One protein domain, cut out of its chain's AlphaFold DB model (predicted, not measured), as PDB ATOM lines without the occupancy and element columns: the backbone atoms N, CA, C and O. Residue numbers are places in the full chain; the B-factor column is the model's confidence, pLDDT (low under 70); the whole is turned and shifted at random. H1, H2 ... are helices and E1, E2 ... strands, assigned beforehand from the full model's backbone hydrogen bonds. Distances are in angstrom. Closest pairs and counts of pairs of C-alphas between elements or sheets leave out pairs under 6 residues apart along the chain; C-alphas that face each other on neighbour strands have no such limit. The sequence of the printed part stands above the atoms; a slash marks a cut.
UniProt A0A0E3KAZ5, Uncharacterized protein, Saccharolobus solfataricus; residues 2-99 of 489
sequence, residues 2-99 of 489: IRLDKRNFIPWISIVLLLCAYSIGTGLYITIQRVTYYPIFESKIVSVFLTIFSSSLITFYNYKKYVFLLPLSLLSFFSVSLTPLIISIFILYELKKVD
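This is residues 2 to 99 of the 489 residues of an uncharacterized protein of Saccharolobus solfataricus (UniProt A0A0E3KAZ5). Look for a small bundle of helices with a two-stranded hairpin extending from one end: H1, H2 and H5 lie side by side as three helices packed together, H4 packs on H2 and H5, and residues 31 to 36 of the hairpin of E1 and E2 stick out. The short H3 sits near the other end, beside the end of H2. The printed part has 98 residues with five named helices and two named strands, in the order H1 E1 E2 H2 H3 H4 H5; the sheet is E1 - E2, antiparallel, and the class is mostly helix. The whole is only just compact, close to loose, with a radius of gyration of the C-alphas of 14.8 A, and is flat, spanning 45 by 35 by 17 A.

Begin with H1, residues 10 to 26, which touches H2, residues 44 to 61, at a shallow tilt of 14 degrees, opposite ways; their closest C-alphas, of Ala 21 and Ser 47, are 4.0 A apart. Between them in the chain find the hairpin of E1, residues 28 to 32, and E2, residues 35 to 40, with N 28 and O 40 2.9 A apart and N 37 and O 30 2.8 A apart, within hydrogen-bond range. H2 is the hub, touching four helices. It only just touches H3, residues 63 to 66, only at the corner, with 3 pairs of C-alphas within 8 A, the closest those of Thr 59 and Tyr 66 at 5.0 A. H4, residues 69 to 77, touches H2 at a shallow tilt of 2 degrees, opposite ways; the closest C-alphas, of Ile 52 and Ser 73, are 5.3 A apart. H5, residues 82 to 95, touches H1 at a shallow tilt of 19 degrees, opposite ways, closest at the C-alphas of Leu 18 and Pro 84, 5.4 A. H4 and H5 form a helical hairpin, while H1 and H4 are apart. Every O i to N i+4 pair is within hydrogen-bond range in H1 and H2; H5 has 8 of 10, H4 has 1 of 5 but 6 of 6 O i to N i+3 pairs, and H3 is too short for an O i to N i+4 pair.

Find C-alpha 10 at (-14.470, -21.677, 15.772); from there H1 runs 24.1 A to C-alpha 26. E1 measures 12.2 A and E2 12.4 A. H2 runs 25.8 A, H3 5.3 A and H4 14.1 A. H5 runs 20.2 A and ends at C-alpha 95, at (-19.477, -23.060, 24.009).

The C-alphas farthest apart, of Gln 33 and Lys 64, are 49.3 A apart. The printed part has no cut, and the six links between named elements are tight. The mean pLDDT of the printed part is 79.1; look for values under 70 at residues 2 to 8, residue 38 and residues 95 to 99.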
ATOM      1  N   ILE A   2     -29.498 -15.576   6.713       29.89
ATOM      2  CA  ILE A   2     -28.873 -15.905   8.003       29.89
ATOM      3  C   ILE A   2     -27.576 -15.094   8.134       29.89
ATOM      4  O   ILE A   2     -26.604 -15.383   7.443       29.89
ATOM      5  N   ARG A   3     -27.535 -14.096   9.027       28.34
ATOM      6  CA  ARG A   3     -26.266 -13.502   9.485       28.34
ATOM      7  C   ARG A   3     -25.645 -14.454  10.506       28.34
ATOM      8  O   ARG A   3     -25.969 -14.427  11.688       28.34
ATOM      9  N   LEU A   4     -24.803 -15.353  10.015       39.25
ATOM     10  CA  LEU A   4     -23.868 -16.094  10.844       39.25
ATOM     11  C   LEU A   4     -22.737 -15.140  11.235       39.25
ATOM     12  O   LEU A   4     -21.994 -14.684  10.367       39.25
ATOM     13  N   ASP A   5     -22.606 -14.828  12.524       50.06
ATOM     14  CA  ASP A   5     -21.407 -14.161  13.030       50.06
ATOM     15  C   ASP A   5     -20.206 -15.067  12.733       50.06
ATOM     16  O   ASP A   5     -20.049 -16.129  13.340       50.06
ATOM     17  N   LYS A   6     -19.374 -14.668  11.760       52.81
ATOM     18  CA  LYS A   6     -18.295 -15.495  11.185       52.81
ATOM     19  C   LYS A   6     -17.298 -16.033  12.226       52.81
ATOM     20  O   LYS A   6     -16.586 -16.987  11.939       52.81
ATOM     21  N   ARG A   7     -17.251 -15.465  13.438       55.62
ATOM     22  CA  ARG A   7     -16.334 -15.874  14.517       55.62
ATOM     23  C   ARG A   7     -16.906 -16.925  15.480       55.62
ATOM     24  O   ARG A   7     -16.130 -17.589  16.154       55.62
ATOM     25  N   ASN A   8     -18.221 -17.149  15.524       63.56
ATOM     26  CA  ASN A   8     -18.846 -18.009  16.546       63.56
ATOM     27  C   ASN A   8     -18.797 -19.523  16.254       63.56
ATOM     28  O   ASN A   8     -19.196 -20.323  17.099       63.56
ATOM     29  N   PHE A   9     -18.291 -19.937  15.090       70.50
ATOM     30  CA  PHE A   9     -18.141 -21.354  14.728       70.50
ATOM     31  C   PHE A   9     -16.836 -21.982  15.206       70.50
ATOM     32  O   PHE A   9     -16.759 -23.201  15.332       70.50
ATOM     33  N   ILE A  10     -15.816 -21.174  15.495       80.62
ATOM     34  CA  ILE A  10     -14.470 -21.677  15.772       80.62
ATOM     35  C   ILE A  10     -14.434 -22.594  17.011       80.62
ATOM     36  O   ILE A  10     -13.886 -23.692  16.894       80.62
ATOM     37  N   PRO A  11     -15.077 -22.259  18.151       80.62
ATOM     38  CA  PRO A  11     -15.147 -23.180  19.288       80.62
ATOM     39  C   PRO A  11     -15.829 -24.517  18.959       80.62
ATOM     40  O   PRO A  11     -15.454 -25.550  19.505       80.62
ATOM     41  N   TRP A  12     -16.803 -24.518  18.042       71.94
ATOM     42  CA  TRP A  12     -17.525 -25.726  17.623       71.94
ATOM     43  C   TRP A  12     -16.682 -26.636  16.739       71.94
ATOM     44  O   TRP A  12     -16.620 -27.838  16.964       71.94
ATOM     45  N   ILE A  13     -16.006 -26.061  15.749       79.94
ATOM     46  CA  ILE A  13     -15.079 -26.820  14.906       79.94
ATOM     47  C   ILE A  13     -13.982 -27.419  15.788       79.94
ATOM     48  O   ILE A  13     -13.669 -28.597  15.675       79.94
ATOM     49  N   SER A  14     -13.476 -26.636  16.739       84.75
ATOM     50  CA  SER A  14     -12.422 -27.067  17.655       84.75
ATOM     51  C   SER A  14     -12.874 -28.216  18.568       84.75
ATOM     52  O   SER A  14     -12.169 -29.213  18.676       84.75
ATOM     53  N   ILE A  15     -14.076 -28.164  19.163       80.75
ATOM     54  CA  ILE A  15     -14.554 -29.287  19.992       80.75
ATOM     55  C   ILE A  15     -14.782 -30.559  19.169       80.75
ATOM     56  O   ILE A  15     -14.438 -31.642  19.631       80.75
ATOM     57  N   VAL A  16     -15.303 -30.444  17.941       77.88
ATOM     58  CA  VAL A  16     -15.472 -31.595  17.041       77.88
ATOM     59  C   VAL A  16     -14.113 -32.188  16.684       77.88
ATOM     60  O   VAL A  16     -13.943 -33.400  16.757       77.88
ATOM     61  N   LEU A  17     -13.123 -31.347  16.377       84.69
ATOM     62  CA  LEU A  17     -11.757 -31.793  16.120       84.69
ATOM     63  C   LEU A  17     -11.140 -32.489  17.332       84.69
ATOM     64  O   LEU A  17     -10.458 -33.482  17.131       84.69
ATOM     65  N   LEU A  18     -11.389 -32.032  18.565       84.56
ATOM     66  CA  LEU A  18     -10.909 -32.723  19.770       84.56
ATOM     67  C   LEU A  18     -11.602 -34.058  20.005       84.56
ATOM     68  O   LEU A  18     -10.937 -35.005  20.413       84.56
ATOM     69  N   LEU A  19     -12.908 -34.152  19.746       78.06
ATOM     70  CA  LEU A  19     -13.626 -35.424  19.814       78.06
ATOM     71  C   LEU A  19     -13.069 -36.403  18.774       78.06
ATOM     72  O   LEU A  19     -12.740 -37.531  19.120       78.06
ATOM     73  N   CYS A  20     -12.858 -35.952  17.534       80.44
ATOM     74  CA  CYS A  20     -12.210 -36.753  16.499       80.44
ATOM     75  C   CYS A  20     -10.764 -37.111  16.866       80.44
ATOM     76  O   CYS A  20     -10.364 -38.255  16.685       80.44
ATOM     77  N   ALA A  21      -9.987 -36.165  17.402       85.38
ATOM     78  CA  ALA A  21      -8.615 -36.392  17.843       85.38
ATOM     79  C   ALA A  21      -8.566 -37.483  18.906       85.38
ATOM     80  O   ALA A  21      -7.765 -38.406  18.816       85.38
ATOM     81  N   TYR A  22      -9.449 -37.392  19.891       84.44
ATOM     82  CA  TYR A  22      -9.563 -38.365  20.956       84.44
ATOM     83  C   TYR A  22      -9.952 -39.752  20.423       84.44
ATOM     84  O   TYR A  22      -9.258 -40.733  20.696       84.44
ATOM     85  N   SER A  23     -11.000 -39.825  19.597       77.06
ATOM     86  CA  SER A  23     -11.481 -41.074  18.996       77.06
ATOM     87  C   SER A  23     -10.445 -41.737  18.083       77.06
ATOM     88  O   SER A  23     -10.250 -42.941  18.148       77.06
ATOM     89  N   ILE A  24      -9.732 -40.964  17.261       82.38
ATOM     90  CA  ILE A  24      -8.673 -41.479  16.377       82.38
ATOM     91  C   ILE A  24      -7.407 -41.818  17.177       82.38
ATOM     92  O   ILE A  24      -6.687 -42.747  16.835       82.38
ATOM     93  N   GLY A  25      -7.117 -41.089  18.256       83.12
ATOM     94  CA  GLY A  25      -5.932 -41.319  19.089       83.12
ATOM     95  C   GLY A  25      -6.039 -42.551  19.979       83.12
ATOM     96  O   GLY A  25      -5.029 -43.185  20.261       83.12
ATOM     97  N   THR A  26      -7.253 -42.882  20.416       77.31
ATOM     98  CA  THR A  26      -7.546 -44.077  21.226       77.31
ATOM     99  C   THR A  26      -8.072 -45.251  20.406       77.31
ATOM    100  O   THR A  26      -8.169 -46.362  20.926       77.31
ATOM    101  N   GLY A  27      -8.380 -45.000  19.131       76.19
ATOM    102  CA  GLY A  27      -9.046 -45.941  18.252       76.19
ATOM    103  C   GLY A  27     -10.550 -46.028  18.507       76.19
ATOM    104  O   GLY A  27     -11.042 -45.816  19.618       76.19
ATOM    105  N   LEU A  28     -11.299 -46.346  17.454       73.25
ATOM    106  CA  LEU A  28     -12.739 -46.542  17.532       73.25
ATOM    107  C   LEU A  28     -13.061 -48.006  17.810       73.25
ATOM    108  O   LEU A  28     -12.569 -48.910  17.134       73.25
ATOM    109  N   TYR A  29     -13.929 -48.204  18.794       73.62
ATOM    110  CA  TYR A  29     -14.431 -49.504  19.206       73.62
ATOM    111  C   TYR A  29     -15.823 -49.662  18.642       73.62
ATOM    112  O   TYR A  29     -16.774 -49.013  19.080       73.62
ATOM    113  N   ILE A  30     -15.922 -50.496  17.621       71.81
ATOM    114  CA  ILE A  30     -17.128 -50.611  16.823       71.81
ATOM    115  C   ILE A  30     -17.641 -52.032  16.953       71.81
ATOM    116  O   ILE A  30     -16.932 -52.970  16.604       71.81
ATOM    117  N   THR A  31     -18.881 -52.180  17.407       71.50
ATOM    118  CA  THR A  31     -19.578 -53.464  17.344       71.50
ATOM    119  C   THR A  31     -20.553 -53.452  16.183       71.50
ATOM    120  O   THR A  31     -21.480 -52.646  16.148       71.50
ATOM    121  N   ILE A  32     -20.350 -54.363  15.236       72.81
ATOM    122  CA  ILE A  32     -21.262 -54.611  14.119       72.81
ATOM    123  C   ILE A  32     -21.557 -56.105  14.134       72.81
ATOM    124  O   ILE A  32     -20.624 -56.901  14.181       72.81
ATOM    125  N   GLN A  33     -22.839 -56.484  14.111       73.56
ATOM    126  CA  GLN A  33     -23.263 -57.893  14.040       73.56
ATOM    127  C   GLN A  33     -22.585 -58.787  15.092       73.56
ATOM    128  O   GLN A  33     -22.103 -59.874  14.789       73.56
ATOM    129  N   ARG A  34     -22.504 -58.304  16.339       72.31
ATOM    130  CA  ARG A  34     -21.819 -58.968  17.471       72.31
ATOM    131  C   ARG A  34     -20.313 -59.178  17.340       72.31
ATOM    132  O   ARG A  34     -19.720 -59.808  18.213       72.31
ATOM    133  N   VAL A  35     -19.682 -58.613  16.320       73.56
ATOM    134  CA  VAL A  35     -18.228 -58.555  16.212       73.56
ATOM    135  C   VAL A  35     -17.780 -57.181  16.683       73.56
ATOM    136  O   VAL A  35     -18.076 -56.168  16.048       73.56
ATOM    137  N   THR A  36     -17.094 -57.144  17.825       73.38
ATOM    138  CA  THR A  36     -16.435 -55.930  18.309       73.38
ATOM    139  C   THR A  36     -15.051 -55.841  17.693       73.38
ATOM    140  O   THR A  36     -14.156 -56.620  18.011       73.38
ATOM    141  N   TYR A  37     -14.871 -54.862  16.820       72.62
ATOM    142  CA  TYR A  37     -13.583 -54.543  16.241       72.62
ATOM    143  C   TYR A  37     -12.798 -53.641  17.200       72.62
ATOM    144  O   TYR A  37     -13.291 -52.594  17.632       72.62
ATOM    145  N   TYR A  38     -11.582 -54.074  17.534       69.50
ATOM    146  CA  TYR A  38     -10.736 -53.497  18.577       69.50
ATOM    147  C   TYR A  38      -9.404 -53.012  17.999       69.50
ATOM    148  O   TYR A  38      -8.709 -53.783  17.337       69.50
ATOM    149  N   PRO A  39      -8.982 -51.811  18.410       74.94
ATOM    150  CA  PRO A  39      -9.395 -50.529  17.841       74.94
ATOM    151  C   PRO A  39      -9.233 -50.453  16.309       74.94
ATOM    152  O   PRO A  39      -8.207 -50.861  15.770       74.94
ATOM    153  N   ILE A  40     -10.198 -49.845  15.602       72.06
ATOM    154  CA  ILE A  40     -10.042 -49.469  14.178       72.06
ATOM    155  C   ILE A  40      -9.788 -47.961  14.050       72.06
ATOM    156  O   ILE A  40     -10.196 -47.170  14.901       72.06
ATOM    157  N   PHE A  41      -9.138 -47.555  12.955       71.62
ATOM    158  CA  PHE A  41      -8.831 -46.159  12.622       71.62
ATOM    159  C   PHE A  41      -7.941 -45.456  13.660       71.62
ATOM    160  O   PHE A  41      -7.954 -44.229  13.749       71.62
ATOM    161  N   GLU A  42      -7.148 -46.216  14.428       85.00
ATOM    162  CA  GLU A  42      -6.182 -45.640  15.361       85.00
ATOM    163  C   GLU A  42      -5.050 -44.949  14.590       85.00
ATOM    164  O   GLU A  42      -4.326 -45.565  13.806       85.00
ATOM    165  N   SER A  43      -4.876 -43.651  14.821       87.88
ATOM    166  CA  SER A  43      -3.730 -42.898  14.323       87.88
ATOM    167  C   SER A  43      -3.306 -41.835  15.327       87.88
ATOM    168  O   SER A  43      -3.829 -40.717  15.372       87.88
ATOM    169  N   LYS A  44      -2.290 -42.176  16.124       88.75
ATOM    170  CA  LYS A  44      -1.709 -41.282  17.138       88.75
ATOM    171  C   LYS A  44      -1.238 -39.960  16.532       88.75
ATOM    172  O   LYS A  44      -1.478 -38.901  17.097       88.75
ATOM    173  N   ILE A  45      -0.639 -40.009  15.343       90.81
ATOM    174  CA  ILE A  45      -0.134 -38.823  14.639       90.81
ATOM    175  C   ILE A  45      -1.285 -37.908  14.199       90.81
ATOM    176  O   ILE A  45      -1.235 -36.701  14.435       90.81
ATOM    177  N   VAL A  46      -2.354 -38.464  13.614       88.50
ATOM    178  CA  VAL A  46      -3.531 -37.674  13.216       88.50
ATOM    179  C   VAL A  46      -4.211 -37.066  14.444       88.50
ATOM    180  O   VAL A  46      -4.593 -35.900  14.409       88.50
ATOM    181  N   SER A  47      -4.297 -37.806  15.551       90.56
ATOM    182  CA  SER A  47      -4.804 -37.292  16.831       90.56
ATOM    183  C   SER A  47      -4.018 -36.078  17.337       90.56
ATOM    184  O   SER A  47      -4.613 -35.047  17.667       90.56
ATOM    185  N   VAL A  48      -2.683 -36.157  17.331       93.25
ATOM    186  CA  VAL A  48      -1.804 -35.038  17.703       93.25
ATOM    187  C   VAL A  48      -2.064 -33.829  16.805       93.25
ATOM    188  O   VAL A  48      -2.315 -32.731  17.308       93.25
ATOM    189  N   PHE A  49      -2.105 -34.023  15.482       94.56
ATOM    190  CA  PHE A  49      -2.373 -32.931  14.545       94.56
ATOM    191  C   PHE A  49      -3.748 -32.298  14.752       94.56
ATOM    192  O   PHE A  49      -3.846 -31.074  14.798       94.56
ATOM    193  N   LEU A  50      -4.801 -33.096  14.939       92.56
ATOM    194  CA  LEU A  50      -6.148 -32.589  15.214       92.56
ATOM    195  C   LEU A  50      -6.203 -31.808  16.539       92.56
ATOM    196  O   LEU A  50      -6.881 -30.781  16.619       92.56
ATOM    197  N   THR A  51      -5.449 -32.238  17.554       93.31
ATOM    198  CA  THR A  51      -5.363 -31.564  18.862       93.31
ATOM    199  C   THR A  51      -4.653 -30.214  18.765       93.31
ATOM    200  O   THR A  51      -5.157 -29.204  19.276       93.31
ATOM    201  N   ILE A  52      -3.514 -30.167  18.069       94.31
ATOM    202  CA  ILE A  52      -2.764 -28.930  17.805       94.31
ATOM    203  C   ILE A  52      -3.603 -27.986  16.940       94.31
ATOM    204  O   ILE A  52      -3.702 -26.794  17.239       94.31
ATOM    205  N   PHE A  53      -4.268 -28.511  15.908       93.88
ATOM    206  CA  PHE A  53      -5.103 -27.728  15.002       93.88
ATOM    207  C   PHE A  53      -6.311 -27.121  15.725       93.88
ATOM    208  O   PHE A  53      -6.555 -25.920  15.614       93.88
ATOM    209  N   SER A  54      -7.007 -27.901  16.558       93.44
ATOM    210  CA  SER A  54      -8.078 -27.396  17.429       93.44
ATOM    211  C   SER A  54      -7.593 -26.282  18.368       93.44
ATOM    212  O   SER A  54      -8.245 -25.249  18.526       93.44
ATOM    213  N   SER A  55      -6.435 -26.474  18.999       92.06
ATOM    214  CA  SER A  55      -5.881 -25.504  19.954       92.06
ATOM    215  C   SER A  55      -5.440 -24.216  19.262       92.06
ATOM    216  O   SER A  55      -5.671 -23.118  19.775       92.06
ATOM    217  N   SER A  56      -4.888 -24.339  18.054       91.50
ATOM    218  CA  SER A  56      -4.557 -23.219  17.174       91.50
ATOM    219  C   SER A  56      -5.810 -22.440  16.787       91.50
ATOM    220  O   SER A  56      -5.848 -21.223  16.954       91.50
ATOM    221  N   LEU A  57      -6.875 -23.130  16.363       90.62
ATOM    222  CA  LEU A  57      -8.161 -22.517  16.023       90.62
ATOM    223  C   LEU A  57      -8.734 -21.705  17.190       90.62
ATOM    224  O   LEU A  57      -9.083 -20.536  17.016       90.62
ATOM    225  N   ILE A  58      -8.783 -22.271  18.397       89.38
ATOM    226  CA  ILE A  58      -9.265 -21.532  19.571       89.38
ATOM    227  C   ILE A  58      -8.345 -20.368  19.961       89.38
ATOM    228  O   ILE A  58      -8.829 -19.317  20.391       89.38
ATOM    229  N   THR A  59      -7.036 -20.509  19.767       89.19
ATOM    230  CA  THR A  59      -6.097 -19.404  19.986       89.19
ATOM    231  C   THR A  59      -6.359 -18.263  18.999       89.19
ATOM    232  O   THR A  59      -6.423 -17.108  19.412       89.19
ATOM    233  N   PHE A  60      -6.619 -18.564  17.723       87.69
ATOM    234  CA  PHE A  60      -7.037 -17.560  16.737       87.69
ATOM    235  C   PHE A  60      -8.381 -16.912  17.083       87.69
ATOM    236  O   PHE A  60      -8.575 -15.723  16.829       87.69
ATOM    237  N   TYR A  61      -9.304 -17.665  17.686       84.75
ATOM    238  CA  TYR A  61     -10.588 -17.130  18.137       84.75
ATOM    239  C   TYR A  61     -10.425 -16.071  19.237       84.75
ATOM    240  O   TYR A  61     -11.062 -15.018  19.168       84.75
ATOM    241  N   ASN A  62      -9.581 -16.325  20.245       85.69
ATOM    242  CA  ASN A  62      -9.315 -15.368  21.320       85.69
ATOM    243  C   ASN A  62      -7.919 -15.564  21.936       85.69
ATOM    244  O   ASN A  62      -7.759 -16.207  22.979       85.69
ATOM    245  N   TYR A  63      -6.917 -14.952  21.299       87.19
ATOM    246  CA  TYR A  63      -5.507 -15.138  21.652       87.19
ATOM    247  C   TYR A  63      -5.204 -14.755  23.103       87.19
ATOM    248  O   TYR A  63      -4.495 -15.484  23.786       87.19
ATOM    249  N   LYS A  64      -5.797 -13.661  23.610       86.81
ATOM    250  CA  LYS A  64      -5.538 -13.155  24.970       86.81
ATOM    251  C   LYS A  64      -5.893 -14.175  26.043       86.81
ATOM    252  O   LYS A  64      -5.271 -14.202  27.097       86.81
ATOM    253  N   LYS A  65      -6.923 -14.979  25.783       86.88
ATOM    254  CA  LYS A  65      -7.441 -15.941  26.749       86.88
ATOM    255  C   LYS A  65      -6.868 -17.337  26.549       86.88
ATOM    256  O   LYS A  65      -6.706 -18.037  27.535       86.88
ATOM    257  N   TYR A  66      -6.581 -17.744  25.312       90.19
ATOM    258  CA  TYR A  66      -6.336 -19.152  24.982       90.19
ATOM    259  C   TYR A  66      -4.955 -19.474  24.418       90.19
ATOM    260  O   TYR A  66      -4.715 -20.631  24.087       90.19
ATOM    261  N   VAL A  67      -4.025 -18.514  24.373       91.56
ATOM    262  CA  VAL A  67      -2.650 -18.751  23.889       91.56
ATOM    263  C   VAL A  67      -1.966 -19.939  24.575       91.56
ATOM    264  O   VAL A  67      -1.209 -20.663  23.935       91.56
ATOM    265  N   PHE A  68      -2.274 -20.190  25.851       91.75
ATOM    266  CA  PHE A  68      -1.694 -21.294  26.616       91.75
ATOM    267  C   PHE A  68      -2.133 -22.686  26.127       91.75
ATOM    268  O   PHE A  68      -1.492 -23.679  26.466       91.75
ATOM    269  N   LEU A  69      -3.199 -22.794  25.322       90.31
ATOM    270  CA  LEU A  69      -3.648 -24.081  24.785       90.31
ATOM    271  C   LEU A  69      -2.699 -24.637  23.722       90.31
ATOM    272  O   LEU A  69      -2.635 -25.848  23.558       90.31
ATOM    273  N   LEU A  70      -1.936 -23.786  23.031       90.12
ATOM    274  CA  LEU A  70      -0.937 -24.212  22.048       90.12
ATOM    275  C   LEU A  70       0.191 -25.043  22.690       90.12
ATOM    276  O   LEU A  70       0.343 -26.201  22.298       90.12
ATOM    277  N   PRO A  71       0.920 -24.560  23.717       89.56
ATOM    278  CA  PRO A  71       1.897 -25.396  24.414       89.56
ATOM    279  C   PRO A  71       1.241 -26.575  25.148       89.56
ATOM    280  O   PRO A  71       1.804 -27.666  25.154       89.56
ATOM    281  N   LEU A  72       0.022 -26.418  25.685       88.44
ATOM    282  CA  LEU A  72      -0.717 -27.530  26.301       88.44
ATOM    283  C   LEU A  72      -1.035 -28.648  25.291       88.44
ATOM    284  O   LEU A  72      -0.988 -29.826  25.638       88.44
ATOM    285  N   SER A  73      -1.317 -28.297  24.034       92.00
ATOM    286  CA  SER A  73      -1.596 -29.257  22.962       92.00
ATOM    287  C   SER A  73      -0.397 -30.114  22.585       92.00
ATOM    288  O   SER A  73      -0.592 -31.248  22.156       92.00
ATOM    289  N   LEU A  74       0.832 -29.649  22.831       91.94
ATOM    290  CA  LEU A  74       2.045 -30.444  22.617       91.94
ATOM    291  C   LEU A  74       2.150 -31.624  23.595       91.94
ATOM    292  O   LEU A  74       2.818 -32.607  23.289       91.94
ATOM    293  N   LEU A  75       1.420 -31.606  24.718       87.56
ATOM    294  CA  LEU A  75       1.323 -32.780  25.592       87.56
ATOM    295  C   LEU A  75       0.672 -33.987  24.895       87.56
ATOM    296  O   LEU A  75       0.838 -35.115  25.355       87.56
ATOM    297  N   SER A  76      -0.017 -33.777  23.766       88.19
ATOM    298  CA  SER A  76      -0.621 -34.864  22.988       88.19
ATOM    299  C   SER A  76       0.417 -35.822  22.401       88.19
ATOM    300  O   SER A  76       0.084 -36.983  22.184       88.19
ATOM    301  N   PHE A  77       1.678 -35.395  22.233       87.50
ATOM    302  CA  PHE A  77       2.784 -36.294  21.881       87.50
ATOM    303  C   PHE A  77       3.072 -37.337  22.971       87.50
ATOM    304  O   PHE A  77       3.539 -38.429  22.660       87.50
ATOM    305  N   PHE A  78       2.772 -37.021  24.234       84.88
ATOM    306  CA  PHE A  78       2.940 -37.936  25.365       84.88
ATOM    307  C   PHE A  78       1.655 -38.701  25.684       84.88
ATOM    308  O   PHE A  78       1.709 -39.860  26.084       84.88
ATOM    309  N   SER A  79       0.490 -38.067  25.513       83.19
ATOM    310  CA  SER A  79      -0.797 -38.668  25.862       83.19
ATOM    311  C   SER A  79      -1.929 -38.254  24.912       83.19
ATOM    312  O   SER A  79      -2.690 -37.320  25.176       83.19
ATOM    313  N   VAL A  80      -2.122 -39.043  23.853       83.44
ATOM    314  CA  VAL A  80      -3.197 -38.866  22.854       83.44
ATOM    315  C   VAL A  80      -4.618 -39.024  23.411       83.44
ATOM    316  O   VAL A  80      -5.561 -38.505  22.825       83.44
ATOM    317  N   SER A  81      -4.799 -39.702  24.547       77.06
ATOM    318  CA  SER A  81      -6.108 -39.872  25.192       77.06
ATOM    319  C   SER A  81      -6.456 -38.697  26.110       77.06
ATOM    320  O   SER A  81      -7.550 -38.142  26.056       77.06
ATOM    321  N   LEU A  82      -5.512 -38.287  26.955       78.88
ATOM    322  CA  LEU A  82      -5.779 -37.360  28.056       78.88
ATOM    323  C   LEU A  82      -5.705 -35.884  27.628       78.88
ATOM    324  O   LEU A  82      -6.507 -35.065  28.079       78.88
ATOM    325  N   THR A  83      -4.795 -35.529  26.715       83.25
ATOM    326  CA  THR A  83      -4.607 -34.136  26.284       83.25
ATOM    327  C   THR A  83      -5.827 -33.553  25.560       83.25
ATOM    328  O   THR A  83      -6.237 -32.447  25.930       83.25
ATOM    329  N   PRO A  84      -6.479 -34.251  24.603       84.00
ATOM    330  CA  PRO A  84      -7.683 -33.723  23.963       84.00
ATOM    331  C   PRO A  84      -8.823 -33.470  24.958       84.00
ATOM    332  O   PRO A  84      -9.517 -32.456  24.856       84.00
ATOM    333  N   LEU A  85      -8.980 -34.345  25.960       79.38
ATOM    334  CA  LEU A  85      -9.990 -34.204  27.011       79.38
ATOM    335  C   LEU A  85      -9.732 -32.973  27.880       79.38
ATOM    336  O   LEU A  85     -10.654 -32.189  28.097       79.38
ATOM    337  N   ILE A  86      -8.492 -32.748  28.325       80.12
ATOM    338  CA  ILE A  86      -8.142 -31.550  29.106       80.12
ATOM    339  C   ILE A  86      -8.465 -30.282  28.308       80.12
ATOM    340  O   ILE A  86      -9.112 -29.369  28.823       80.12
ATOM    341  N   ILE A  87      -8.052 -30.225  27.040       86.06
ATOM    342  CA  ILE A  87      -8.267 -29.045  26.190       86.06
ATOM    343  C   ILE A  87      -9.765 -28.818  25.965       86.06
ATOM    344  O   ILE A  87     -10.225 -27.674  26.006       86.06
ATOM    345  N   SER A  88     -10.549 -29.893  25.825       82.06
ATOM    346  CA  SER A  88     -11.996 -29.815  25.616       82.06
ATOM    347  C   SER A  88     -12.714 -29.033  26.724       82.06
ATOM    348  O   SER A  88     -13.635 -28.278  26.421       82.06
ATOM    349  N   ILE A  89     -12.245 -29.098  27.979       78.00
ATOM    350  CA  ILE A  89     -12.815 -28.362  29.124       78.00
ATOM    351  C   ILE A  89     -12.801 -26.847  28.866       78.00
ATOM    352  O   ILE A  89     -13.793 -26.152  29.111       78.00
ATOM    353  N   PHE A  90     -11.693 -26.330  28.335       82.44
ATOM    354  CA  PHE A  90     -11.529 -24.904  28.053       82.44
ATOM    355  C   PHE A  90     -12.387 -24.445  26.874       82.44
ATOM    356  O   PHE A  90     -12.940 -23.343  26.910       82.44
ATOM    357  N   ILE A  91     -12.543 -25.297  25.856       81.06
ATOM    358  CA  ILE A  91     -13.394 -25.016  24.692       81.06
ATOM    359  C   ILE A  91     -14.873 -25.051  25.090       81.06
ATOM    360  O   ILE A  91     -15.628 -24.136  24.755       81.06
ATOM    361  N   LEU A  92     -15.279 -26.042  25.891       71.62
ATOM    362  CA  LEU A  92     -16.629 -26.161  26.450       71.62
ATOM    363  C   LEU A  92     -17.043 -24.920  27.253       71.62
ATOM    364  O   LEU A  92     -18.223 -24.566  27.279       71.62
ATOM    365  N   TYR A  93     -16.089 -24.213  27.865       74.56
ATOM    366  CA  TYR A  93     -16.366 -22.949  28.542       74.56
ATOM    367  C   TYR A  93     -16.853 -21.844  27.585       74.56
ATOM    368  O   TYR A  93     -17.787 -21.123  27.940       74.56
ATOM    369  N   GLU A  94     -16.283 -21.711  26.381       73.81
ATOM    370  CA  GLU A  94     -16.761 -20.735  25.377       73.81
ATOM    371  C   GLU A  94     -18.061 -21.174  24.709       73.81
ATOM    372  O   GLU A  94     -18.918 -20.348  24.385       73.81
ATOM    373  N   LEU A  95     -18.259 -22.486  24.576       66.75
ATOM    374  CA  LEU A  95     -19.477 -23.060  24.009       66.75
ATOM    375  C   LEU A  95     -20.734 -22.760  24.840       66.75
ATOM    376  O   LEU A  95     -21.841 -22.833  24.306       66.75
ATOM    377  N   LYS A  96     -20.593 -22.299  26.095       58.72
ATOM    378  CA  LYS A  96     -21.710 -21.798  26.920       58.72
ATOM    379  C   LYS A  96     -22.520 -20.671  26.257       58.72
ATOM    380  O   LYS A  96     -23.638 -20.415  26.697       58.72
ATOM    381  N   LYS A  97     -21.981 -19.988  25.237       55.00
ATOM    382  CA  LYS A  97     -22.593 -18.797  24.620       55.00
ATOM    383  C   LYS A  97     -23.419 -19.056  23.351       55.00
ATOM    384  O   LYS A  97     -24.101 -18.136  22.906       55.00
ATOM    385  N   VAL A  98     -23.406 -20.256  22.754       52.41
ATOM    386  CA  VAL A  98     -24.066 -20.493  21.450       52.41
ATOM    387  C   VAL A  98     -24.744 -21.862  21.388       52.41
ATOM    388  O   VAL A  98     -24.096 -22.894  21.300       52.41
ATOM    389  N   ASP A  99     -26.076 -21.854  21.367       60.62
ATOM    390  CA  ASP A  99     -26.942 -23.026  21.596       60.62
ATOM    391  C   ASP A  99     -27.599 -23.555  20.287       60.62
ATOM    392  O   ASP A  99     -28.404 -24.479  20.290       60.62
TER     393      ASP A  99